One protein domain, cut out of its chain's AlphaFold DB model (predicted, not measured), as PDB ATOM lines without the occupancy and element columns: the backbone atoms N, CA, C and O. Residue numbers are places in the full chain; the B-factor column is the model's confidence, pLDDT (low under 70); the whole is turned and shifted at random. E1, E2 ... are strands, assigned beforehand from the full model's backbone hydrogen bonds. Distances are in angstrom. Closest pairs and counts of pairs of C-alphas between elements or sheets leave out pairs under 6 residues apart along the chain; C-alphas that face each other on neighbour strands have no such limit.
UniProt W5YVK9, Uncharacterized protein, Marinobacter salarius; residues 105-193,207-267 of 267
ATOM      1  N   SER A 105     122.833 104.132 158.681       94.75
ATOM      2  CA  SER A 105     121.916 104.678 157.683       94.75
ATOM      3  C   SER A 105     122.520 105.835 156.896       94.75
ATOM      4  O   SER A 105     123.587 106.363 157.225       94.75
ATOM      5  N   LEU A 106     121.813 106.185 155.832       95.25
ATOM      6  CA  LEU A 106     121.961 107.375 155.019       95.25
ATOM      7  C   LEU A 106     120.576 108.028 154.909       95.25
ATOM      8  O   LEU A 106     119.581 107.326 154.706       95.25
ATOM      9  N   LEU A 107     120.533 109.353 155.016       95.44
ATOM     10  CA  LEU A 107     119.378 110.170 154.662       95.44
ATOM     11  C   LEU A 107     119.720 110.942 153.394       95.44
ATOM     12  O   LEU A 107     120.747 111.607 153.346       95.44
ATOM     13  N   THR A 108     118.897 110.818 152.359       93.44
ATOM     14  CA  THR A 108     119.030 111.616 151.132       93.44
ATOM     15  C   THR A 108     117.721 111.592 150.360       93.44
ATOM     16  O   THR A 108     116.990 110.610 150.427       93.44
ATOM     17  N   ASP A 109     117.460 112.629 149.573       92.50
ATOM     18  CA  ASP A 109     116.472 112.583 148.492       92.50
ATOM     19  C   ASP A 109     117.030 111.733 147.336       92.50
ATOM     20  O   ASP A 109     117.764 112.215 146.472       92.50
ATOM     21  N   LEU A 110     116.795 110.424 147.379       92.88
ATOM     22  CA  LEU A 110     117.256 109.475 146.366       92.88
ATOM     23  C   LEU A 110     116.324 109.468 145.151       92.88
ATOM     24  O   LEU A 110     116.781 109.223 144.032       92.88
ATOM     25  N   THR A 111     115.030 109.715 145.366       92.38
ATOM     26  CA  THR A 111     114.020 109.698 144.299       92.38
ATOM     27  C   THR A 111     113.952 110.999 143.496       92.38
ATOM     28  O   THR A 111     113.499 110.984 142.348       92.38
ATOM     29  N   GLY A 112     114.479 112.097 144.034       90.12
ATOM     30  CA  GLY A 112     114.452 113.424 143.427       90.12
ATOM     31  C   GLY A 112     113.114 114.146 143.599       90.12
ATOM     32  O   GLY A 112     112.812 115.030 142.798       90.12
ATOM     33  N   ASP A 113     112.290 113.750 144.575       90.50
ATOM     34  CA  ASP A 113     110.968 114.340 144.827       90.50
ATOM     35  C   ASP A 113     110.991 115.450 145.899       90.50
ATOM     36  O   ASP A 113     109.946 116.015 146.239       90.50
ATOM     37  N   GLY A 114     112.182 115.788 146.406       89.56
ATOM     38  CA  GLY A 114     112.390 116.777 147.460       89.56
ATOM     39  C   GLY A 114     112.093 116.263 148.870       89.56
ATOM     40  O   GLY A 114     112.115 117.054 149.814       89.56
ATOM     41  N   LYS A 115     111.806 114.967 149.046       91.69
ATOM     42  CA  LYS A 115     111.653 114.325 150.356       91.69
ATOM     43  C   LYS A 115     112.817 113.380 150.607       91.69
ATOM     44  O   LYS A 115     113.374 112.780 149.701       91.69
ATOM     45  N   PHE A 116     113.193 113.251 151.875       93.75
ATOM     46  CA  PHE A 116     114.281 112.361 152.255       93.75
ATOM     47  C   PHE A 116     113.808 110.916 152.377       93.75
ATOM     48  O   PHE A 116     112.818 110.612 153.053       93.75
ATOM     49  N   GLU A 117     114.608 110.017 151.817       95.44
ATOM     50  CA  GLU A 117     114.565 108.597 152.099       95.44
ATOM     51  C   GLU A 117     115.548 108.224 153.209       95.44
ATOM     52  O   GLU A 117     116.692 108.677 153.241       95.44
ATOM     53  N   SER A 118     115.121 107.303 154.074       96.75
ATOM     54  CA  SER A 118     116.004 106.573 154.981       96.75
ATOM     55  C   SER A 118     116.476 105.293 154.309       96.75
ATOM     56  O   SER A 118     115.679 104.393 154.023       96.75
ATOM     57  N   ILE A 119     117.786 105.173 154.129       97.06
ATOM     58  CA  ILE A 119     118.423 104.019 153.508       97.06
ATOM     59  C   ILE A 119     119.320 103.347 154.539       97.06
ATOM     60  O   ILE A 119     120.187 103.981 155.129       97.06
ATOM     61  N   SER A 120     119.131 102.053 154.765       95.88
ATOM     62  CA  SER A 120     119.966 101.282 155.691       95.88
ATOM     63  C   SER A 120     120.069  99.831 155.246       95.88
ATOM     64  O   SER A 120     119.308  99.376 154.389       95.88
ATOM     65  N   ILE A 121     121.014  99.101 155.832       94.81
ATOM     66  CA  ILE A 121     121.120  97.659 155.639       94.81
ATOM     67  C   ILE A 121     120.472  96.965 156.835       94.81
ATOM     68  O   ILE A 121     120.809  97.216 157.993       94.81
ATOM     69  N   SER A 122     119.505  96.100 156.545       90.06
ATOM     70  CA  SER A 122     118.754  95.338 157.543       90.06
ATOM     71  C   SER A 122     118.358  93.986 156.967       90.06
ATOM     72  O   SER A 122     117.927  93.920 155.814       90.06
ATOM     73  N   ASP A 123     118.476  92.924 157.763       88.25
ATOM     74  CA  ASP A 123     118.124  91.551 157.368       88.25
ATOM     75  C   ASP A 123     118.810  91.106 156.066       88.25
ATOM     76  O   ASP A 123     118.202  90.491 155.181       88.25
ATOM     77  N   SER A 124     120.089  91.475 155.948       90.38
ATOM     78  CA  SER A 124     120.958  91.207 154.799       90.38
ATOM     79  C   SER A 124     120.457  91.784 153.466       90.38
ATOM     80  O   SER A 124     120.762  91.234 152.406       90.38
ATOM     81  N   ALA A 125     119.678  92.870 153.509       93.69
ATOM     82  CA  ALA A 125     119.201  93.617 152.346       93.69
ATOM     83  C   ALA A 125     119.426  95.124 152.542       93.69
ATOM     84  O   ALA A 125     119.299  95.639 153.657       93.69
ATOM     85  N   LEU A 126     119.703  95.842 151.454       96.50
ATOM     86  CA  LEU A 126     119.558  97.291 151.408       96.50
ATOM     87  C   LEU A 126     118.063  97.602 151.402       96.50
ATOM     88  O   LEU A 126     117.317  97.050 150.589       96.50
ATOM     89  N   VAL A 127     117.614  98.482 152.289       97.31
ATOM     90  CA  VAL A 127     116.211  98.888 152.350       97.31
ATOM     91  C   VAL A 127     116.101 100.401 152.292       97.31
ATOM     92  O   VAL A 127     116.712 101.103 153.095       97.31
ATOM     93  N   VAL A 128     115.288 100.877 151.351       97.56
ATOM     94  CA  VAL A 128     114.952 102.288 151.153       97.56
ATOM     95  C   VAL A 128     113.527 102.509 151.639       97.56
ATOM     96  O   VAL A 128     112.598 101.819 151.201       97.56
ATOM     97  N   ARG A 129     113.352 103.468 152.546       97.19
ATOM     98  CA  ARG A 129     112.047 103.882 153.062       97.19
ATOM     99  C   ARG A 129     111.806 105.354 152.828       97.19
ATOM    100  O   ARG A 129     112.720 106.148 153.008       97.19
ATOM    101  N   ASN A 130     110.567 105.699 152.503       94.62
ATOM    102  CA  ASN A 130     110.141 107.094 152.473       94.62
ATOM    103  C   ASN A 130     109.825 107.621 153.886       94.62
ATOM    104  O   ASN A 130     109.803 106.870 154.864       94.62
ATOM    105  N   SER A 131     109.526 108.917 153.983       90.00
ATOM    106  CA  SER A 131     109.194 109.606 155.241       90.00
ATOM    107  C   SER A 131     107.959 109.053 155.972       90.00
ATOM    108  O   SER A 131     107.767 109.334 157.150       90.00
ATOM    109  N   SER A 132     107.108 108.286 155.283       91.75
ATOM    110  CA  SER A 132     105.926 107.617 155.847       91.75
ATOM    111  C   SER A 132     106.201 106.178 156.300       91.75
ATOM    112  O   SER A 132     105.256 105.435 156.540       91.75
ATOM    113  N   ASP A 133     107.471 105.776 156.395       93.94
ATOM    114  CA  ASP A 133     107.917 104.433 156.801       93.94
ATOM    115  C   ASP A 133     107.549 103.303 155.818       93.94
ATOM    116  O   ASP A 133     107.679 102.115 156.121       93.94
ATOM    117  N   ASN A 134     107.144 103.646 154.591       95.88
ATOM    118  CA  ASN A 134     106.891 102.645 153.561       95.88
ATOM    119  C   ASN A 134     108.203 102.221 152.906       95.88
ATOM    120  O   ASN A 134     108.988 103.063 152.464       95.88
ATOM    121  N   VAL A 135     108.414 100.909 152.780       97.25
ATOM    122  CA  VAL A 135     109.514 100.352 151.987       97.25
ATOM    123  C   VAL A 135     109.216 100.575 150.509       97.25
ATOM    124  O   VAL A 135     108.294  99.969 149.968       97.25
ATOM    125  N   ILE A 136     110.011 101.423 149.858       96.81
ATOM    126  CA  ILE A 136     109.887 101.723 148.423       96.81
ATOM    127  C   ILE A 136     110.899 100.946 147.575       96.81
ATOM    128  O   ILE A 136     110.711 100.785 146.372       96.81
ATOM    129  N   HIS A 137     111.951 100.419 148.205       97.50
ATOM    130  CA  HIS A 137     112.858  99.459 147.592       97.50
ATOM    131  C   HIS A 137     113.476  98.541 148.642       97.50
ATOM    132  O   HIS A 137     113.808  98.959 149.754       97.50
ATOM    133  N   ARG A 138     113.663  97.282 148.254       97.38
ATOM    134  CA  ARG A 138     114.429  96.286 148.991       97.38
ATOM    135  C   ARG A 138     115.269  95.516 147.982       97.38
ATOM    136  O   ARG A 138     114.705  94.976 147.033       97.38
ATOM    137  N   SER A 139     116.574  95.468 148.213       94.50
ATOM    138  CA  SER A 139     117.483  94.725 147.349       94.50
ATOM    139  C   SER A 139     117.304  93.217 147.491       94.50
ATOM    140  O   SER A 139     116.653  92.725 148.423       94.50
ATOM    141  N   GLU A 140     117.985  92.463 146.633       88.00
ATOM    142  CA  GLU A 140     118.231  91.046 146.900       88.00
ATOM    143  C   GLU A 140     118.954  90.852 148.244       88.00
ATOM    144  O   GLU A 140     119.597  91.765 148.783       88.00
ATOM    145  N   ARG A 141     118.849  89.636 148.792       83.75
ATOM    146  CA  ARG A 141     119.627  89.236 149.971       83.75
ATOM    147  C   ARG A 141     121.121  89.168 149.605       83.75
ATOM    148  O   ARG A 141     121.472  89.197 148.430       83.75
ATOM    149  N   ASN A 142     121.997  89.059 150.605       86.38
ATOM    150  CA  ASN A 142     123.469  89.138 150.488       86.38
ATOM    151  C   ASN A 142     124.041  90.568 150.497       86.38
ATOM    152  O   ASN A 142     125.141  90.801 149.999       86.38
ATOM    153  N   VAL A 143     123.326  91.522 151.087       90.12
ATOM    154  CA  VAL A 143     123.835  92.864 151.403       90.12
ATOM    155  C   VAL A 143     124.330  92.915 152.847       90.12
ATOM    156  O   VAL A 143     123.786  92.230 153.709       90.12
ATOM    157  N   GLY A 144     125.338  93.745 153.108       87.56
ATOM    158  CA  GLY A 144     125.985  93.858 154.413       87.56
ATOM    159  C   GLY A 144     127.307  93.103 154.472       87.56
ATOM    160  O   GLY A 144     127.770  92.550 153.476       87.56
ATOM    161  N   THR A 145     127.924  93.143 155.644       83.25
ATOM    162  CA  THR A 145     129.297  92.695 155.908       83.25
ATOM    163  C   THR A 145     129.368  91.776 157.120       83.25
ATOM    164  O   THR A 145     130.334  91.016 157.264       83.25
ATOM    165  N   GLU A 146     128.368  91.874 158.010       78.81
ATOM    166  CA  GLU A 146     128.298  91.179 159.296       78.81
ATOM    167  C   GLU A 146     129.593  91.322 160.117       78.81
ATOM    168  O   GLU A 146     129.929  90.452 160.919       78.81
ATOM    169  N   LEU A 147     130.381  92.378 159.869       81.12
ATOM    170  CA  LEU A 147     131.681  92.563 160.510       81.12
ATOM    171  C   LEU A 147     131.518  93.105 161.928       81.12
ATOM    172  O   LEU A 147     132.205  92.653 162.839       81.12
ATOM    173  N   SER A 148     130.630  94.084 162.097       83.88
ATOM    174  CA  SER A 148     130.372  94.703 163.393       83.88
ATOM    175  C   SER A 148     129.057  94.182 163.944       83.88
ATOM    176  O   SER A 148     127.993  94.398 163.360       83.88
ATOM    177  N   SER A 149     129.130  93.509 165.083       86.88
ATOM    178  CA  SER A 149     127.963  93.053 165.820       86.88
ATOM    179  C   SER A 149     128.129  93.348 167.301       86.88
ATOM    180  O   SER A 149     129.240  93.404 167.830       86.88
ATOM    181  N   LEU A 150     127.003  93.559 167.970       90.31
ATOM    182  CA  LEU A 150     126.936  93.706 169.411       90.31
ATOM    183  C   LEU A 150     125.976  92.654 169.956       90.31
ATOM    184  O   LEU A 150     124.865  92.488 169.453       90.31
ATOM    185  N   SER A 151     126.432  91.942 170.982       92.62
ATOM    186  CA  SER A 151     125.636  90.957 171.709       92.62
ATOM    187  C   SER A 151     125.467  91.432 173.142       92.62
ATOM    188  O   SER A 151     126.449  91.843 173.760       92.62
ATOM    189  N   TYR A 152     124.245  91.402 173.659       93.38
ATOM    190  CA  TYR A 152     123.956  91.880 175.007       93.38
ATOM    191  C   TYR A 152     122.745  91.162 175.604       93.38
ATOM    192  O   TYR A 152     121.874  90.657 174.897       93.38
ATOM    193  N   GLU A 153     122.684  91.123 176.928       93.88
ATOM    194  CA  GLU A 153     121.582  90.505 177.659       93.88
ATOM    195  C   GLU A 153     120.364  91.432 177.728       93.88
ATOM    196  O   GLU A 153     120.489  92.635 177.999       93.88
ATOM    197  N   LEU A 154     119.171  90.869 177.514       93.19
ATOM    198  CA  LEU A 154     117.904  91.595 177.628       93.19
ATOM    199  C   LEU A 154     117.522  91.922 179.079       93.19
ATOM    200  O   LEU A 154     116.873  92.933 179.322       93.19
ATOM    201  N   ASN A 155     117.932  91.099 180.044       92.75
ATOM    202  CA  ASN A 155     117.627  91.246 181.466       92.75
ATOM    203  C   ASN A 155     118.858  90.880 182.318       92.75
ATOM    204  O   ASN A 155     118.849  89.838 182.972       92.75
ATOM    205  N   PRO A 156     119.909  91.721 182.353       89.31
ATOM    206  CA  PRO A 156     121.198  91.369 182.966       89.31
ATOM    207  C   PRO A 156     121.141  91.098 184.479       89.31
ATOM    208  O   PRO A 156     122.046  90.506 185.053       89.31
ATOM    209  N   SER A 157     120.064  91.507 185.155       91.25
ATOM    210  CA  SER A 157     119.845  91.200 186.573       91.25
ATOM    211  C   SER A 157     119.306  89.784 186.828       91.25
ATOM    212  O   SER A 157     119.114  89.408 187.983       91.25
ATOM    213  N   GLN A 158     118.979  89.013 185.786       93.19
ATOM    214  CA  GLN A 158     118.434  87.659 185.898       93.19
ATOM    215  C   GLN A 158     119.532  86.618 185.674       93.19
ATOM    216  O   GLN A 158     120.338  86.749 184.762       93.19
ATOM    217  N   ALA A 159     119.512  85.529 186.452       89.62
ATOM    218  CA  ALA A 159     120.493  84.442 186.326       89.62
ATOM    219  C   ALA A 159     120.507  83.780 184.933       89.62
ATOM    220  O   ALA A 159     121.526  83.231 184.525       89.62
ATOM    221  N   PHE A 160     119.381  83.829 184.213       92.75
ATOM    222  CA  PHE A 160     119.255  83.357 182.836       92.75
ATOM    223  C   PHE A 160     118.544  84.421 182.003       92.75
ATOM    224  O   PHE A 160     117.315  84.477 181.972       92.75
ATOM    225  N   SER A 161     119.322  85.271 181.336       93.06
ATOM    226  CA  SER A 161     118.795  86.277 180.417       93.06
ATOM    227  C   SER A 161     118.895  85.804 178.964       93.06
ATOM    228  O   SER A 161     119.945  85.309 178.557       93.06
ATOM    229  N   PRO A 162     117.865  86.029 178.128       94.69
ATOM    230  CA  PRO A 162     118.031  85.964 176.681       94.69
ATOM    231  C   PRO A 162     119.116  86.944 176.208       94.69
ATOM    232  O   PRO A 162     119.258  88.038 176.770       94.69
ATOM    233  N   VAL A 163     119.843  86.558 175.158       93.19
ATOM    234  CA  VAL A 163     120.849  87.392 174.487       93.19
ATOM    235  C   VAL A 163     120.260  87.921 173.185       93.19
ATOM    236  O   VAL A 163     119.739  87.158 172.371       93.19
ATOM    237  N   ALA A 164     120.339  89.232 173.000       93.12
ATOM    238  CA  ALA A 164     120.048  89.894 171.742       93.12
ATOM    239  C   ALA A 164     121.339  90.100 170.949       93.12
ATOM    240  O   ALA A 164     122.406  90.330 171.520       93.12
ATOM    241  N   HIS A 165     121.216  90.046 169.625       90.94
ATOM    242  CA  HIS A 165     122.301  90.301 168.687       90.94
ATOM    243  C   HIS A 165     121.859  91.377 167.703       90.94
ATOM    244  O   HIS A 165     120.805  91.255 167.078       90.94
ATOM    245  N   VAL A 166     122.678  92.411 167.536       90.12
ATOM    246  CA  VAL A 166     122.468  93.444 166.521       90.12
ATOM    247  C   VAL A 166     123.697  93.542 165.631       90.12
ATOM    248  O   VAL A 166     124.822  93.628 166.116       90.12
ATOM    249  N   ASN A 167     123.476  93.545 164.319       88.44
ATOM    250  CA  ASN A 167     124.516  93.857 163.347       88.44
ATOM    251  C   ASN A 167     124.472  95.352 163.039       88.44
ATOM    252  O   ASN A 167     123.405  95.914 162.769       88.44
ATOM    253  N   ILE A 168     125.639  95.984 163.073       89.06
ATOM    254  CA  ILE A 168     125.826  97.385 162.718       89.06
ATOM    255  C   ILE A 168     126.553  97.403 161.381       89.06
ATOM    256  O   ILE A 168     127.744  97.116 161.296       89.06
ATOM    257  N   GLU A 169     125.817  97.713 160.324       91.25
ATOM    258  CA  GLU A 169     126.370  97.710 158.976       91.25
ATOM    259  C   GLU A 169     126.944  99.084 158.605       91.25
ATOM    260  O   GLU A 169     126.426 100.113 159.059       91.25
ATOM    261  N   PRO A 170     127.993  99.139 157.766       90.19
ATOM    262  CA  PRO A 170     128.468 100.396 157.207       90.19
ATOM    263  C   PRO A 170     127.340 101.117 156.464       90.19
ATOM    264  O   PRO A 170     126.620 100.497 155.676       90.19
ATOM    265  N   SER A 171     127.208 102.431 156.669       93.12
ATOM    266  CA  SER A 171     126.232 103.214 155.907       93.12
ATOM    267  C   SER A 171     126.515 103.107 154.403       93.12
ATOM    268  O   SER A 171     127.679 103.199 153.993       93.12
ATOM    269  N   PRO A 172     125.468 102.985 153.571       94.81
ATOM    270  CA  PRO A 172     125.576 103.222 152.139       94.81
ATOM    271  C   PRO A 172     126.126 104.622 151.856       94.81
ATOM    272  O   PRO A 172     125.936 105.548 152.646       94.81
ATOM    273  N   VAL A 173     126.790 104.777 150.715       93.19
ATOM    274  CA  VAL A 173     127.382 106.050 150.289       93.19
ATOM    275  C   VAL A 173     126.672 106.536 149.038       93.19
ATOM    276  O   VAL A 173     126.547 105.786 148.072       93.19
ATOM    277  N   LEU A 174     126.223 107.790 149.050       91.38
ATOM    278  CA  LEU A 174     125.707 108.468 147.867       91.38
ATOM    279  C   LEU A 174     126.872 109.017 147.046       91.38
ATOM    280  O   LEU A 174     127.741 109.705 147.577       91.38
ATOM    281  N   LEU A 175     126.880 108.724 145.751       88.00
ATOM    282  CA  LEU A 175     127.826 109.267 144.788       88.00
ATOM    283  C   LEU A 175     127.065 110.029 143.703       88.00
ATOM    284  O   LEU A 175     126.009 109.599 143.228       88.00
ATOM    285  N   ASN A 176     127.632 111.155 143.285       79.62
ATOM    286  CA  ASN A 176     127.171 111.865 142.100       79.62
ATOM    287  C   ASN A 176     127.833 111.232 140.874       79.62
ATOM    288  O   ASN A 176     129.048 111.025 140.861       79.62
ATOM    289  N   GLY A 177     127.045 110.927 139.845       68.06
ATOM    290  CA  GLY A 177     127.614 110.630 138.536       68.06
ATOM    291  C   GLY A 177     128.274 111.879 137.921       68.06
ATOM    292  O   GLY A 177     128.080 112.990 138.422       68.06
ATOM    293  N   PRO A 178     129.059 111.724 136.839       64.00
ATOM    294  CA  PRO A 178     129.514 112.838 136.004       64.00
ATOM    295  C   PRO A 178     128.346 113.737 135.566       64.00
ATOM    296  O   PRO A 178     127.199 113.300 135.603       64.00
ATOM    297  N   GLU A 179     128.627 114.970 135.125       52.22
ATOM    298  CA  GLU A 179     127.605 115.943 134.695       52.22
ATOM    299  C   GLU A 179     126.449 115.293 133.904       52.22
ATOM    300  O   GLU A 179     126.667 114.560 132.938       52.22
ATOM    301  N   ASN A 180     125.211 115.572 134.332       56.00
ATOM    302  CA  ASN A 180     123.946 115.020 133.821       56.00
ATOM    303  C   ASN A 180     123.647 113.536 134.127       56.00
ATOM    304  O   ASN A 180     122.583 113.050 133.735       56.00
ATOM    305  N   GLN A 181     124.509 112.808 134.845       62.34
ATOM    306  CA  GLN A 181     124.169 111.479 135.364       62.34
ATOM    307  C   GLN A 181     123.434 111.553 136.704       62.34
ATOM    308  O   GLN A 181     123.648 112.438 137.533       62.34
ATOM    309  N   LYS A 182     122.551 110.574 136.921       72.31
ATOM    310  CA  LYS A 182     121.785 110.440 138.160       72.31
ATOM    311  C   LYS A 182     122.701 110.058 139.321       72.31
ATOM    312  O   LYS A 182     123.675 109.326 139.142       72.31
ATOM    313  N   ARG A 183     122.362 110.539 140.518       86.06
ATOM    314  CA  ARG A 183     122.985 110.095 141.769       86.06
ATOM    315  C   ARG A 183     122.771 108.594 141.941       86.06
ATOM    316  O   ARG A 183     121.737 108.060 141.532       86.06
ATOM    317  N   PHE A 184     123.736 107.922 142.545       90.00
ATOM    318  CA  PHE A 184     123.664 106.491 142.789       90.00
ATOM    319  C   PHE A 184     124.240 106.136 144.151       90.00
ATOM    320  O   PHE A 184     125.168 106.774 144.641       90.00
ATOM    321  N   LEU A 185     123.681 105.104 144.770       93.94
ATOM    322  CA  LEU A 185     124.201 104.559 146.014       93.94
ATOM    323  C   LEU A 185     125.243 103.493 145.730       93.94
ATOM    324  O   LEU A 185     125.083 102.717 144.791       93.94
ATOM    325  N   ILE A 186     126.235 103.398 146.605       94.19
ATOM    326  CA  ILE A 186     127.116 102.243 146.750       94.19
ATOM    327  C   ILE A 186     126.912 101.624 148.131       94.19
ATOM    328  O   ILE A 186     126.832 102.329 149.139       94.19
ATOM    329  N   PHE A 187     126.828 100.296 148.181       94.25
ATOM    330  CA  PHE A 187     126.605  99.533 149.411       94.25
ATOM    331  C   PHE A 187     127.378  98.204 149.406       94.25
ATOM    332  O   PHE A 187     127.608  97.633 148.335       94.25
ATOM    333  N   PRO A 188     127.793  97.683 150.575       92.19
ATOM    334  CA  PRO A 188     128.500  96.411 150.665       92.19
ATOM    335  C   PRO A 188     127.596  95.228 150.308       92.19
ATOM    336  O   PRO A 188     126.455  95.137 150.763       92.19
ATOM    337  N   ARG A 189     128.135  94.279 149.542       88.06
ATOM    338  CA  ARG A 189     127.533  92.965 149.298       88.06
ATOM    339  C   ARG A 189     128.495  91.858 149.679       88.06
ATOM    340  O   ARG A 189     129.675  91.898 149.326       88.06
ATOM    341  N   ASN A 190     127.947  90.805 150.262       78.75
ATOM    342  CA  ASN A 190     128.660  89.563 150.475       78.75
ATOM    343  C   ASN A 190     128.892  88.867 149.128       78.75
ATOM    344  O   ASN A 190     127.967  88.686 148.337       78.75
ATOM    345  N   GLY A 191     130.120  88.420 148.872       59.91
ATOM    346  CA  GLY A 191     130.482  87.674 147.664       59.91
ATOM    347  C   GLY A 191     129.982  86.224 147.621       59.91
ATOM    348  O   GLY A 191     130.592  85.417 146.921       59.91
ATOM    349  N   ARG A 192     128.927  85.859 148.370       54.78
ATOM    350  CA  ARG A 192     128.363  84.499 148.326       54.78
ATOM    351  C   ARG A 192     127.853  84.231 146.910       54.78
ATOM    352  O   ARG A 192     127.012  84.964 146.406       54.78
ATOM    353  N   SER A 193     128.407  83.217 146.251       42.47
ATOM    354  CA  SER A 193     127.891  82.739 144.973       42.47
ATOM    355  C   SER A 193     126.537  82.061 145.188       42.47
ATOM    356  O   SER A 193     126.400  81.260 146.109       42.47
ATOM    357  N   ASN A 207     134.262  90.714 149.459       71.12
ATOM    358  CA  ASN A 207     133.103  91.572 149.288       71.12
ATOM    359  C   ASN A 207     133.001  92.064 147.853       71.12
ATOM    360  O   ASN A 207     133.982  92.203 147.119       71.12
ATOM    361  N   ARG A 208     131.767  92.339 147.465       85.44
ATOM    362  CA  ARG A 208     131.422  93.096 146.273       85.44
ATOM    363  C   ARG A 208     130.777  94.400 146.707       85.44
ATOM    364  O   ARG A 208     130.381  94.569 147.859       85.44
ATOM    365  N   LEU A 209     130.658  95.316 145.764       90.38
ATOM    366  CA  LEU A 209     129.854  96.513 145.940       90.38
ATOM    367  C   LEU A 209     128.594  96.363 145.097       90.38
ATOM    368  O   LEU A 209     128.658  95.950 143.940       90.38
ATOM    369  N   GLY A 210     127.447  96.665 145.687       91.62
ATOM    370  CA  GLY A 210     126.218  96.910 144.953       91.62
ATOM    371  C   GLY A 210     126.118  98.380 144.578       91.62
ATOM    372  O   GLY A 210     126.687  99.234 145.263       91.62
ATOM    373  N   SER A 211     125.387  98.665 143.505       93.06
ATOM    374  CA  SER A 211     124.937 100.009 143.173       93.06
ATOM    375  C   SER A 211     123.419 100.066 143.038       93.06
ATOM    376  O   SER A 211     122.791  99.089 142.625       93.06
ATOM    377  N   LEU A 212     122.829 101.202 143.418       94.81
ATOM    378  CA  LEU A 212     121.399 101.469 143.261       94.81
ATOM    379  C   LEU A 212     121.191 102.844 142.628       94.81
ATOM    380  O   LEU A 212     121.704 103.839 143.138       94.81
ATOM    381  N   VAL A 213     120.408 102.899 141.554       93.62
ATOM    382  CA  VAL A 213     120.021 104.136 140.858       93.62
ATOM    383  C   VAL A 213     118.503 104.219 140.796       93.62
ATOM    384  O   VAL A 213     117.856 103.212 140.525       93.62
ATOM    385  N   PHE A 214     117.923 105.402 140.982       93.44
ATOM    386  CA  PHE A 214     116.519 105.637 140.646       93.44
ATOM    387  C   PHE A 214     116.409 106.283 139.261       93.44
ATOM    388  O   PHE A 214     116.910 107.383 139.031       93.44
ATOM    389  N   ASP A 215     115.759 105.611 138.308       90.75
ATOM    390  CA  ASP A 215     115.643 106.096 136.926       90.75
ATOM    391  C   ASP A 215     114.482 107.082 136.713       90.75
ATOM    392  O   ASP A 215     114.273 107.540 135.588       90.75
ATOM    393  N   GLY A 216     113.804 107.507 137.780       89.94
ATOM    394  CA  GLY A 216     112.599 108.342 137.734       89.94
ATOM    395  C   GLY A 216     111.305 107.529 137.806       89.94
ATOM    396  O   GLY A 216     110.254 108.084 138.103       89.94
ATOM    397  N   THR A 217     111.375 106.217 137.567       91.44
ATOM    398  CA  THR A 217     110.218 105.313 137.628       91.44
ATOM    399  C   THR A 217     110.455 104.123 138.547       91.44
ATOM    400  O   THR A 217     109.545 103.686 139.249       91.44
ATOM    401  N   ARG A 218     111.680 103.597 138.570       94.12
ATOM    402  CA  ARG A 218     112.044 102.409 139.334       94.12
ATOM    403  C   ARG A 218     113.485 102.475 139.802       94.12
ATOM    404  O   ARG A 218     114.317 103.217 139.279       94.12
ATOM    405  N   PHE A 219     113.772 101.627 140.775       95.38
ATOM    406  CA  PHE A 219     115.123 101.373 141.232       95.38
ATOM    407  C   PHE A 219     115.797 100.329 140.337       95.38
ATOM    408  O   PHE A 219     115.244  99.256 140.095       95.38
ATOM    409  N   ILE A 220     116.988 100.661 139.850       94.06
ATOM    410  CA  ILE A 220     117.865  99.786 139.080       94.06
ATOM    411  C   ILE A 220     119.040  99.419 139.975       94.06
ATOM    412  O   ILE A 220     119.854 100.267 140.344       94.06
ATOM    413  N   GLU A 221     119.104  98.143 140.327       93.25
ATOM    414  CA  GLU A 221     120.168  97.569 141.136       93.25
ATOM    415  C   GLU A 221     121.217  96.913 140.233       93.25
ATOM    416  O   GLU A 221     120.903  96.332 139.193       93.25
ATOM    417  N   SER A 222     122.488  97.012 140.605       90.31
ATOM    418  CA  SER A 222     123.590  96.357 139.900       90.31
ATOM    419  C   SER A 222     124.690  95.933 140.867       90.31
ATOM    420  O   SER A 222     124.721  96.327 142.033       90.31
ATOM    421  N   THR A 223     125.600  95.086 140.389       88.00
ATOM    422  CA  THR A 223     126.816  94.713 141.118       88.00
ATOM    423  C   THR A 223     128.011  95.320 140.406       88.00
ATOM    424  O   THR A 223     128.210  95.091 139.214       88.00
ATOM    425  N   VAL A 224     128.828  96.070 141.140       85.44
ATOM    426  CA  VAL A 224     130.083  96.614 140.628       85.44
ATOM    427  C   VAL A 224     131.009  95.435 140.302       85.44
ATOM    428  O   VAL A 224     131.193  94.556 141.150       85.44
ATOM    429  N   PRO A 225     131.632  95.387 139.109       79.06
ATOM    430  CA  PRO A 225     132.438  94.243 138.666       79.06
ATOM    431  C   PRO A 225     133.775  94.090 139.416       79.06
ATOM    432  O   PRO A 225     134.608  93.268 139.041       79.06
ATOM    433  N   TYR A 226     133.981  94.855 140.488       73.56
ATOM    434  CA  TYR A 226     135.171  94.838 141.321       73.56
ATOM    435  C   TYR A 226     134.966  93.941 142.549       73.56
ATOM    436  O   TYR A 226     133.917  93.979 143.198       73.56
ATOM    437  N   ARG A 227     135.973  93.127 142.872       78.00
ATOM    438  CA  ARG A 227     136.018  92.328 144.102       78.00
ATOM    439  C   ARG A 227     137.011  92.958 145.066       78.00
ATOM    440  O   ARG A 227     138.091  93.368 144.658       78.00
ATOM    441  N   LEU A 228     136.626  93.006 146.331       79.00
ATOM    442  CA  LEU A 228     137.448  93.485 147.430       79.00
ATOM    443  C   LEU A 228     137.872  92.282 148.267       79.00
ATOM    444  O   LEU A 228     137.022  91.481 148.662       79.00
ATOM    445  N   GLU A 229     139.168  92.155 148.527       75.88
ATOM    446  CA  GLU A 229     139.687  91.185 149.489       75.88
ATOM    447  C   GLU A 229     139.590  91.777 150.897       75.88
ATOM    448  O   GLU A 229     140.130  92.843 151.162       75.88
ATOM    449  N   GLY A 230     138.886  91.104 151.808       75.19
ATOM    450  CA  GLY A 230     138.665  91.590 153.171       75.19
ATOM    451  C   GLY A 230     137.243  92.093 153.416       75.19
ATOM    452  O   GLY A 230     136.441  92.299 152.498       75.19
ATOM    453  N   ARG A 231     136.907  92.263 154.701       78.44
ATOM    454  CA  ARG A 231     135.575  92.708 155.130       78.44
ATOM    455  C   ARG A 231     135.464  94.224 155.095       78.44
ATOM    456  O   ARG A 231     136.291  94.893 155.699       78.44
ATOM    457  N   ILE A 232     134.453  94.772 154.422       86.50
ATOM    458  CA  ILE A 232     134.220  96.225 154.429       86.50
ATOM    459  C   ILE A 232     133.839  96.644 155.854       86.50
ATOM    460  O   ILE A 232     132.839  96.188 156.390       86.50
ATOM    461  N   ALA A 233     134.651  97.497 156.470       86.00
ATOM    462  CA  ALA A 233     134.428  98.019 157.816       86.00
ATOM    463  C   ALA A 233     133.772  99.401 157.801       86.00
ATOM    464  O   ALA A 233     132.966  99.720 158.671       86.00
ATOM    465  N   ALA A 234     134.105 100.222 156.807       88.50
ATOM    466  CA  ALA A 234     133.512 101.537 156.616       88.50
ATOM    467  C   ALA A 234     133.617 101.975 155.154       88.50
ATOM    468  O   ALA A 234     134.481 101.507 154.411       88.50
ATOM    469  N   MET A 235     132.749 102.904 154.763       91.50
ATOM    470  CA  MET A 235     132.808 103.584 153.474       91.50
ATOM    471  C   MET A 235     132.497 105.071 153.656       91.50
ATOM    472  O   MET A 235     131.698 105.437 154.522       91.50
ATOM    473  N   ALA A 236     133.114 105.917 152.835       89.62
ATOM    474  CA  ALA A 236     132.865 107.356 152.799       89.62
ATOM    475  C   ALA A 236     133.135 107.924 151.399       89.62
ATOM    476  O   ALA A 236     133.947 107.374 150.657       89.62
ATOM    477  N   GLN A 237     132.482 109.030 151.045       86.69
ATOM    478  CA  GLN A 237     132.821 109.814 149.859       86.69
ATOM    479  C   GLN A 237     133.566 111.069 150.299       86.69
ATOM    480  O   GLN A 237     133.052 111.802 151.129       86.69
ATOM    481  N   GLU A 238     134.731 111.323 149.706       84.50
ATOM    482  CA  GLU A 238     135.504 112.557 149.910       84.50
ATOM    483  C   GLU A 238     136.166 112.936 148.580       84.50
ATOM    484  O   GLU A 238     136.644 112.048 147.870       84.50
ATOM    485  N   ASP A 239     136.135 114.211 148.185       80.00
ATOM    486  CA  ASP A 239     136.762 114.710 146.945       80.00
ATOM    487  C   ASP A 239     136.437 113.908 145.665       80.00
ATOM    488  O   ASP A 239     137.300 113.628 144.829       80.00
ATOM    489  N   GLY A 240     135.179 113.480 145.509       76.00
ATOM    490  CA  GLY A 240     134.740 112.680 144.358       76.00
ATOM    491  C   GLY A 240     135.318 111.258 144.308       76.00
ATOM    492  O   GLY A 240     135.191 110.571 143.297       76.00
ATOM    493  N   LYS A 241     135.950 110.793 145.388       83.25
ATOM    494  CA  LYS A 241     136.437 109.422 145.543       83.25
ATOM    495  C   LYS A 241     135.605 108.682 146.574       83.25
ATOM    496  O   LYS A 241     135.193 109.250 147.585       83.25
ATOM    497  N   LEU A 242     135.402 107.394 146.326       87.88
ATOM    498  CA  LEU A 242     134.887 106.469 147.324       87.88
ATOM    499  C   LEU A 242     136.071 105.888 148.096       87.88
ATOM    500  O   LEU A 242     136.923 105.215 147.511       87.88
ATOM    501  N   TRP A 243     136.098 106.130 149.397       90.12
ATOM    502  CA  TRP A 243     137.032 105.532 150.338       90.12
ATOM    503  C   TRP A 243     136.390 104.324 151.004       90.12
ATOM    504  O   TRP A 243     135.252 104.395 151.469       90.12
ATOM    505  N   ILE A 244     137.123 103.217 151.049       89.38
ATOM    506  CA  ILE A 244     136.676 101.959 151.645       89.38
ATOM    507  C   ILE A 244     137.736 101.509 152.637       89.38
ATOM    508  O   ILE A 244     138.892 101.310 152.266       89.38
ATOM    509  N   LEU A 245     137.326 101.338 153.890       88.25
ATOM    510  CA  LEU A 245     138.141 100.714 154.919       88.25
ATOM    511  C   LEU A 245     137.846  99.217 154.929       88.25
ATOM    512  O   LEU A 245     136.698  98.811 155.121       88.25
ATOM    513  N   LEU A 246     138.878  98.406 154.746       85.12
ATOM    514  CA  LEU A 246     138.801  96.955 154.793       85.12
ATOM    515  C   LEU A 246     139.443  96.442 156.078       85.12
ATOM    516  O   LEU A 246     140.567  96.814 156.400       85.12
ATOM    517  N   SER A 247     138.749  95.557 156.786       77.00
ATOM    518  CA  SER A 247     139.326  94.723 157.834       77.00
ATOM    519  C   SER A 247     140.010  93.527 157.182       77.00
ATOM    520  O   SER A 247     139.366  92.751 156.461       77.00
ATOM    521  N   ALA A 248     141.301  93.355 157.462       66.25
ATOM    522  CA  ALA A 248     142.032  92.173 157.032       66.25
ATOM    523  C   ALA A 248     141.421  90.929 157.691       66.25
ATOM    524  O   ALA A 248     141.138  90.912 158.890       66.25
ATOM    525  N   ALA A 249     141.200  89.880 156.904       53.56
ATOM    526  CA  ALA A 249     140.867  88.578 157.448       53.56
ATOM    527  C   ALA A 249     142.180  87.862 157.783       53.56
ATOM    528  O   ALA A 249     142.925  87.510 156.873       53.56
ATOM    529  N   ASN A 250     142.439  87.671 159.078       46.19
ATOM    530  CA  ASN A 250     143.648  87.087 159.679       46.19
ATOM    531  C   ASN A 250     144.858  88.036 159.711       46.19
ATOM    532  O   ASN A 250     145.591  88.170 158.734       46.19
ATOM    533  N   SER A 251     145.135  88.632 160.872       40.62
ATOM    534  CA  SER A 251     146.404  89.323 161.112       40.62
ATOM    535  C   SER A 251     147.134  88.751 162.326       40.62
ATOM    536  O   SER A 251     147.304  89.436 163.331       40.62
ATOM    537  N   ASP A 252     147.682  87.543 162.184       41.75
ATOM    538  CA  ASP A 252     148.853  87.130 162.981       41.75
ATOM    539  C   ASP A 252     150.103  87.982 162.638       41.75
ATOM    540  O   ASP A 252     151.124  87.906 163.311       41.75
ATOM    541  N   ASN A 253     150.013  88.858 161.620       40.09
ATOM    542  CA  ASN A 253     151.115  89.677 161.101       40.09
ATOM    543  C   ASN A 253     150.919  91.203 161.269       40.09
ATOM    544  O   ASN A 253     151.578  91.986 160.585       40.09
ATOM    545  N   GLY A 254     149.998  91.660 162.128       37.75
ATOM    546  CA  GLY A 254     149.909  93.078 162.526       37.75
ATOM    547  C   GLY A 254     149.428  94.089 161.466       37.75
ATOM    548  O   GLY A 254     149.543  95.293 161.684       37.75
ATOM    549  N   ARG A 255     148.869  93.651 160.328       45.34
ATOM    550  CA  ARG A 255     148.194  94.534 159.355       45.34
ATOM    551  C   ARG A 255     146.682  94.484 159.579       45.34
ATOM    552  O   ARG A 255     146.030  93.555 159.120       45.34
ATOM    553  N   GLY A 256     146.151  95.447 160.335       49.00
ATOM    554  CA  GLY A 256     144.758  95.435 160.809       49.00
ATOM    555  C   GLY A 256     143.721  96.044 159.858       49.00
ATOM    556  O   GLY A 256     142.550  95.687 159.946       49.00
ATOM    557  N   ALA A 257     144.119  96.932 158.940       57.19
ATOM    558  CA  ALA A 257     143.197  97.538 157.982       57.19
ATOM    559  C   ALA A 257     143.893  98.035 156.705       57.19
ATOM    560  O   ALA A 257     145.055  98.441 156.748       57.19
ATOM    561  N   GLU A 258     143.166  98.037 155.588       59.41
ATOM    562  CA  GLU A 258     143.586  98.632 154.313       59.41
ATOM    563  C   GLU A 258     142.594  99.720 153.886       59.41
ATOM    564  O   GLU A 258     141.379  99.538 153.990       59.41
ATOM    565  N   LEU A 259     143.111 100.861 153.423       65.00
ATOM    566  CA  LEU A 259     142.313 101.955 152.880       65.00
ATOM    567  C   LEU A 259     142.440 101.957 151.356       65.00
ATOM    568  O   LEU A 259     143.522 102.183 150.818       65.00
ATOM    569  N   LEU A 260     141.320 101.754 150.669       67.94
ATOM    570  CA  LEU A 260     141.245 101.809 149.215       67.94
ATOM    571  C   LEU A 260     140.488 103.057 148.770       67.94
ATOM    572  O   LEU A 260     139.455 103.398 149.343       67.94
ATOM    573  N   SER A 261     140.970 103.695 147.703       68.62
ATOM    574  CA  SER A 261     140.242 104.759 147.012       68.62
ATOM    575  C   SER A 261     139.844 104.301 145.615       68.62
ATOM    576  O   SER A 261     140.710 103.956 144.806       68.62
ATOM    577  N   LEU A 262     138.553 104.356 145.300       61.50
ATOM    578  CA  LEU A 262     138.048 104.176 143.944       61.50
ATOM    579  C   LEU A 262     137.716 105.549 143.362       61.50
ATOM    580  O   LEU A 262     136.970 106.331 143.950       61.50
ATOM    581  N   THR A 263     138.284 105.845 142.194       59.69
ATOM    582  CA  THR A 263     137.878 107.023 141.419       59.69
ATOM    583  C   THR A 263     136.611 106.659 140.661       59.69
ATOM    584  O   THR A 263     136.585 105.626 139.989       59.69
ATOM    585  N   THR A 264     135.576 107.492 140.740       54.34
ATOM    586  CA  THR A 264     134.374 107.333 139.919       54.34
ATOM    587  C   THR A 264     134.748 107.572 138.455       54.34
ATOM    588  O   THR A 264     134.776 108.706 137.981       54.34
ATOM    589  N   LYS A 265     135.120 106.511 137.733       39.91
ATOM    590  CA  LYS A 265     135.199 106.553 136.270       39.91
ATOM    591  C   LYS A 265     133.783 106.420 135.701       39.91
ATOM    592  O   LYS A 265     132.972 105.729 136.317       39.91
ATOM    593  N   PRO A 266     133.485 107.059 134.558       33.94
ATOM    594  CA  PRO A 266     132.208 106.868 133.883       33.94
ATOM    595  C   PRO A 266     132.003 105.373 133.595       33.94
ATOM    596  O   PRO A 266     132.906 104.727 133.057       33.94
ATOM    597  N   LEU A 267     130.852 104.846 134.030       39.31
ATOM    598  CA  LEU A 267     130.305 103.569 133.559       39.31
ATOM    599  C   LEU A 267     129.876 103.702 132.096       39.31
ATOM    600  O   LEU A 267     129.345 104.784 131.747       39.31
TER     601      LEU A 267
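AT A GLANCE: This is residues 105 to 193 and 207 to 267 of the 267 residues of an uncharacterized protein of Marinobacter salarius (UniProt W5YVK9). Three antiparallel sheets are stacked face to face: E7 E8 E9 E10 is the middle layer, with E1 E2 E3 E4 over one face and E11 E12 E13 over the other. The hairpin E5 and E6 reaches out as an arm, and with the loop between its strands it makes much of the length. The 150 printed residues hold no named helix and 13 named strands, E1 to E13 in that order, with 82 residues; the class is all strand. The whole is only just compact, close to loose, with a radius of gyration of the C-alphas of 17.3 A and spans of 60 by 45 by 30 A.

HOW THE PARTS SIT: Start at residue 105: E1, residues 105 to 108, E2, 117 to 122, E3, 125 to 129, and E4, 135 to 138, form a meander, each strand the antiparallel neighbour of the one before. Look for N 106 and O 119 at 2.8 A, N 120 and O 127 at 3.1 A, and N 128 and O 137 at 2.9 A, within hydrogen-bond range. Next comes the hairpin of E5, residues 148 to 153, and E6, residues 163 to 168, with N 164 and O 152 at 2.8 A; E2 and E6 are near each other, with 6 pairs of C-alphas within 10 A. Then E7, residues 173 to 175, E8, 184 to 190, E9, 207 to 214, and E10, 219 to 229, make a strongly twisted sheet, with N 175 and O 184, N 189 and O 208, and N 211 and O 222 each at 2.8 A. Its strands stand at 21 degrees to those of the first sheet; the closest C-alphas of E1 and E7 are those of Leu 106 and Val 173, 7.3 A apart. E11, residues 231 to 238, E12, 241 to 247, and E13, 257 to 263, form a second meander, with N 243 and O 236 and N 246 and O 258 each at 2.8 A. The closest C-alphas of E7 and E11 are those of Val 173 and Ala 236, 6.2 A apart.

IN THESE COORDINATES: Find C-alpha 105 at (121.916, 104.678, 157.683), where E1 begins. E9 is 23.4 A long from first to last C-alpha. E10, 27.8 A long, runs from C-alpha 219 at (115.123, 101.373, 141.232) and bends by 59 degrees at residue 225. E13, 19.8 A long, ends at C-alpha 263, (137.878, 107.023, 141.419).

THE WHOLE: The C-alphas farthest apart, those of Ala 159 and Glu 179, are 60.9 A apart. Residues 194 to 206 are not printed, and C-alphas 193 and 207 are 11.1 A apart across the cut. Of the links that are printed whole, no link is long. Look for pLDDT under 70 at residues 177 to 181, 191 to 193 and 248 to 267.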